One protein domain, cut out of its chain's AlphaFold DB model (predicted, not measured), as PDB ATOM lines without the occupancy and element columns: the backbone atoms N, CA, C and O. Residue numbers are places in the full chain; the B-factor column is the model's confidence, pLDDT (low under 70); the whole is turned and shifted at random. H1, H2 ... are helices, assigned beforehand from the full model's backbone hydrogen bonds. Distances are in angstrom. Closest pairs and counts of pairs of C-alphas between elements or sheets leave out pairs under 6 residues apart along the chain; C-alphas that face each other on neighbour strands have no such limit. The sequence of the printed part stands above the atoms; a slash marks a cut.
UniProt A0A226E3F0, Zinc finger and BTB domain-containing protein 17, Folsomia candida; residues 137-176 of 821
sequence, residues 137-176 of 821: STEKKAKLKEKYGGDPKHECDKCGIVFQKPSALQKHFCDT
ATOM      1  N   SER A 137     351.728 373.014 410.711       68.12
ATOM      2  CA  SER A 137     351.010 374.281 410.461       68.12
ATOM      3  C   SER A 137     349.741 374.420 411.320       68.12
ATOM      4  O   SER A 137     349.450 375.498 411.840       68.12
ATOM      5  N   THR A 138     349.021 373.317 411.544       71.94
ATOM      6  CA  THR A 138     347.815 373.280 412.383       71.94
ATOM      7  C   THR A 138     348.138 373.524 413.856       71.94
ATOM      8  O   THR A 138     347.478 374.337 414.501       71.94
ATOM      9  N   GLU A 139     349.192 372.898 414.379       79.00
ATOM     10  CA  GLU A 139     349.648 373.104 415.761       79.00
ATOM     11  C   GLU A 139     350.176 374.524 415.979       79.00
ATOM     12  O   GLU A 139     349.913 375.126 417.016       79.00
ATOM     13  N   LYS A 140     350.859 375.106 414.985       79.56
ATOM     14  CA  LYS A 140     351.285 376.514 415.023       79.56
ATOM     15  C   LYS A 140     350.094 377.458 415.109       79.56
ATOM     16  O   LYS A 140     350.099 378.359 415.942       79.56
ATOM     17  N   LYS A 141     349.060 377.242 414.288       80.12
ATOM     18  CA  LYS A 141     347.818 378.028 414.344       80.12
ATOM     19  C   LYS A 141     347.121 377.879 415.696       80.12
ATOM     20  O   LYS A 141     346.698 378.883 416.259       80.12
ATOM     21  N   ALA A 142     347.049 376.660 416.234       83.94
ATOM     22  CA  ALA A 142     346.469 376.401 417.549       83.94
ATOM     23  C   ALA A 142     347.238 377.125 418.666       83.94
ATOM     24  O   ALA A 142     346.621 377.836 419.447       83.94
ATOM     25  N   LYS A 143     348.575 377.042 418.683       85.62
ATOM     26  CA  LYS A 143     349.411 377.748 419.669       85.62
ATOM     27  C   LYS A 143     349.369 379.267 419.527       85.62
ATOM     28  O   LYS A 143     349.393 379.978 420.525       85.62
ATOM     29  N   LEU A 144     349.317 379.789 418.300       86.56
ATOM     30  CA  LEU A 144     349.139 381.226 418.078       86.56
ATOM     31  C   LEU A 144     347.786 381.691 418.607       86.56
ATOM     32  O   LEU A 144     347.728 382.718 419.274       86.56
ATOM     33  N   LYS A 145     346.728 380.913 418.367       88.00
ATOM     34  CA  LYS A 145     345.393 381.189 418.896       88.00
ATOM     35  C   LYS A 145     345.326 381.054 420.418       88.00
ATOM     36  O   LYS A 145     344.670 381.857 421.059       88.00
ATOM     37  N   GLU A 146     346.032 380.096 421.006       89.94
ATOM     38  CA  GLU A 146     346.151 379.956 422.461       89.94
ATOM     39  C   GLU A 146     346.872 381.158 423.089       89.94
ATOM     40  O   GLU A 146     346.455 381.661 424.128       89.94
ATOM     41  N   LYS A 147     347.938 381.648 422.446       89.31
ATOM     42  CA  LYS A 147     348.791 382.713 422.990       89.31
ATOM     43  C   LYS A 147     348.270 384.128 422.740       89.31
ATOM     44  O   LYS A 147     348.488 385.004 423.570       89.31
ATOM     45  N   TYR A 148     347.654 384.361 421.585       89.75
ATOM     46  CA  TYR A 148     347.259 385.693 421.113       89.75
ATOM     47  C   TYR A 148     345.778 385.779 420.712       89.75
ATOM     48  O   TYR A 148     345.344 386.817 420.219       89.75
ATOM     49  N   GLY A 149     344.999 384.709 420.891       85.00
ATOM     50  CA  GLY A 149     343.558 384.743 420.656       85.00
ATOM     51  C   GLY A 149     342.868 385.719 421.607       85.00
ATOM     52  O   GLY A 149     343.165 385.766 422.800       85.00
ATOM     53  N   GLY A 150     341.962 386.518 421.064       86.25
ATOM     54  CA  GLY A 150     341.284 387.627 421.717       86.25
ATOM     55  C   GLY A 150     342.082 388.933 421.747       86.25
ATOM     56  O   GLY A 150     341.524 389.942 422.175       86.25
ATOM     57  N   ASP A 151     343.350 388.961 421.311       89.50
ATOM     58  CA  ASP A 151     344.135 390.201 421.256       89.50
ATOM     59  C   ASP A 151     343.903 390.928 419.917       89.50
ATOM     60  O   ASP A 151     344.390 390.464 418.883       89.50
ATOM     61  N   PRO A 152     343.246 392.103 419.897       87.00
ATOM     62  CA  PRO A 152     342.963 392.847 418.665       87.00
ATOM     63  C   PRO A 152     344.218 393.360 417.941       87.00
ATOM     64  O   PRO A 152     344.135 393.826 416.808       87.00
ATOM     65  N   LYS A 153     345.404 393.298 418.564       89.69
ATOM     66  CA  LYS A 153     346.677 393.601 417.889       89.69
ATOM     67  C   LYS A 153     347.203 392.434 417.061       89.69
ATOM     68  O   LYS A 153     348.130 392.625 416.275       89.69
ATOM     69  N   HIS A 154     346.667 391.239 417.267       89.62
ATOM     70  CA  HIS A 154     347.169 390.003 416.691       89.62
ATOM     71  C   HIS A 154     346.075 389.192 416.003       89.62
ATOM     72  O   HIS A 154     346.387 388.460 415.076       89.62
ATOM     73  N   GLU A 155     344.814 389.342 416.380       88.69
ATOM     74  CA  GLU A 155     343.680 388.675 415.758       88.69
ATOM     75  C   GLU A 155     342.927 389.617 414.821       88.69
ATOM     76  O   GLU A 155     342.605 390.750 415.178       88.69
ATOM     77  N   CYS A 156     342.637 389.139 413.611       87.38
ATOM     78  CA  CYS A 156     341.717 389.825 412.720       87.38
ATOM     79  C   CYS A 156     340.294 389.677 413.253       87.38
ATOM     80  O   CYS A 156     339.771 388.568 413.336       87.38
ATOM     81  N   ASP A 157     339.667 390.805 413.556       84.06
ATOM     82  CA  ASP A 157     338.289 390.915 414.031       84.06
ATOM     83  C   ASP A 157     337.250 390.312 413.071       84.06
ATOM     84  O   ASP A 157     336.184 389.888 413.515       84.06
ATOM     85  N   LYS A 158     337.565 390.232 411.772       80.62
ATOM     86  CA  LYS A 158     336.671 389.681 410.743       80.62
ATOM     87  C   LYS A 158     336.765 388.163 410.570       80.62
ATOM     88  O   LYS A 158     335.752 387.479 410.685       80.62
ATOM     89  N   CYS A 159     337.951 387.610 410.294       84.62
ATOM     90  CA  CYS A 159     338.108 386.162 410.058       84.62
ATOM     91  C   CYS A 159     338.582 385.355 411.270       84.62
ATOM     92  O   CYS A 159     338.671 384.129 411.179       84.62
ATOM     93  N   GLY A 160     338.949 386.006 412.377       84.94
ATOM     94  CA  GLY A 160     339.498 385.340 413.561       84.94
ATOM     95  C   GLY A 160     340.872 384.692 413.341       84.94
ATOM     96  O   GLY A 160     341.278 383.813 414.106       84.94
ATOM     97  N   ILE A 161     341.596 385.057 412.271       84.56
ATOM     98  CA  ILE A 161     342.974 384.595 412.057       84.56
ATOM     99  C   ILE A 161     343.901 385.359 412.998       84.56
ATOM    100  O   ILE A 161     343.901 386.589 413.030       84.56
ATOM    101  N   VAL A 162     344.729 384.607 413.720       88.12
ATOM    102  CA  VAL A 162     345.685 385.136 414.692       88.12
ATOM    103  C   VAL A 162     347.098 385.139 414.107       88.12
ATOM    104  O   VAL A 162     347.616 384.112 413.663       88.12
ATOM    105  N   PHE A 163     347.737 386.301 414.130       88.44
ATOM    106  CA  PHE A 163     349.055 386.590 413.587       88.44
ATOM    107  C   PHE A 163     350.075 386.749 414.710       88.44
ATOM    108  O   PHE A 163     349.857 387.445 415.696       88.44
ATOM    109  N   GLN A 164     351.270 386.191 414.527       88.88
ATOM    110  CA  GLN A 164     352.351 386.340 415.506       88.88
ATOM    111  C   GLN A 164     352.837 387.795 415.652       88.88
ATOM    112  O   GLN A 164     353.388 388.167 416.685       88.88
ATOM    113  N   LYS A 165     352.675 388.623 414.612       89.00
ATOM    114  CA  LYS A 165     353.143 390.015 414.581       89.00
ATOM    115  C   LYS A 165     351.992 390.951 414.206       89.00
ATOM    116  O   LYS A 165     351.339 390.679 413.199       89.00
ATOM    117  N   PRO A 166     351.829 392.100 414.886       86.75
ATOM    118  CA  PRO A 166     350.800 393.076 414.523       86.75
ATOM    119  C   PRO A 166     350.971 393.631 413.107       86.75
ATOM    120  O   PRO A 166     350.001 393.914 412.419       86.75
ATOM    121  N   SER A 167     352.211 393.722 412.618       83.38
ATOM    122  CA  SER A 167     352.486 394.154 411.244       83.38
ATOM    123  C   SER A 167     352.015 393.163 410.176       83.38
ATOM    124  O   SER A 167     351.795 393.573 409.042       83.38
ATOM    125  N   ALA A 168     351.871 391.875 410.509       83.00
ATOM    126  CA  ALA A 168     351.297 390.884 409.601       83.00
ATOM    127  C   ALA A 168     349.768 391.011 409.561       83.00
ATOM    128  O   ALA A 168     349.196 390.989 408.477       83.00
ATOM    129  N   LEU A 169     349.133 391.266 410.714       86.25
ATOM    130  CA  LEU A 169     347.714 391.620 410.781       86.25
ATOM    131  C   LEU A 169     347.419 392.918 410.007       86.25
ATOM    132  O   LEU A 169     346.465 392.977 409.248       86.25
ATOM    133  N   GLN A 170     348.273 393.939 410.117       82.81
ATOM    134  CA  GLN A 170     348.112 395.195 409.370       82.81
ATOM    135  C   GLN A 170     348.177 395.006 407.843       82.81
ATOM    136  O   GLN A 170     347.604 395.793 407.096       82.81
ATOM    137  N   LYS A 171     348.882 393.971 407.374       81.88
ATOM    138  CA  LYS A 171     348.971 393.595 405.953       81.88
ATOM    139  C   LYS A 171     347.916 392.563 405.543       81.88
ATOM    140  O   LYS A 171     347.899 392.136 404.389       81.88
ATOM    141  N   HIS A 172     347.075 392.129 406.477       82.69
ATOM    142  CA  HIS A 172     346.018 391.169 406.230       82.69
ATOM    143  C   HIS A 172     344.731 391.901 405.850       82.69
ATOM    144  O   HIS A 172     344.099 392.560 406.671       82.69
ATOM    145  N   PHE A 173     344.330 391.761 404.591       80.88
ATOM    146  CA  PHE A 173     343.126 392.389 404.056       80.88
ATOM    147  C   PHE A 173     341.979 391.376 404.001       80.88
ATOM    148  O   PHE A 173     341.647 390.855 402.939       80.88
ATOM    149  N   CYS A 174     341.404 391.052 405.163       74.88
ATOM    150  CA  CYS A 174     340.237 390.173 405.228       74.88
ATOM    151  C   CYS A 174     338.984 390.861 404.677       74.88
ATOM    152  O   CYS A 174     338.664 391.981 405.085       74.88
ATOM    153  N   ASP A 175     338.257 390.163 403.803       66.19
ATOM    154  CA  ASP A 175     336.992 390.592 403.185       66.19
ATOM    155  C   ASP A 175     337.062 391.872 402.343       66.19
ATOM    156  O   ASP A 175     336.028 392.414 401.954       66.19
ATOM    157  N   THR A 176     338.260 392.367 402.032       76.62
ATOM    158  CA  THR A 176     338.418 393.440 401.051       76.62
ATOM    159  C   THR A 176     338.527 392.801 399.677       76.62
ATOM    160  O   THR A 176     339.454 392.029 399.417       76.62
TER     161      THR A 176
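This is residues 137 to 176 of the 821 residues of the protein "Zinc finger and BTB domain-containing protein 17" of Folsomia candida (UniProt A0A226E3F0). One helix, H1, stands at one end of an elongated outline, and the loop of residues 149 to 165 runs through the middle to the short helix H2. After H2, residues 171 to 176 form a tail. The printed part has 40 residues with two named helices, H1 then H2, and no named strand; the class is all helix, though just 17 residues are in named elements. It is compact, with a radius of gyration of the C-alphas of 9.4 A and spans of 27 by 17 by 15 A.

H1, residues 137 to 148, runs 16.1 A from C-alpha 137 at (351.010, 374.281, 410.461) to C-alpha 148 at (347.259, 385.693, 421.113). H2, residues 166 to 170, ends with C-alpha 170 at (348.112, 395.195, 409.370).

H1 and H2 are apart, with no C-alpha of the one within 8 A of the other. In both helices every O i to N i+4 pair is within hydrogen-bond range.

The C-alphas of Glu 139 and Thr 176, the two farthest apart, are 27.5 A apart. The link from H1 to H2, 17 residues, is long. The printed part has no cut. Its mean pLDDT is 83.8; residues 137 and 175 are under 70.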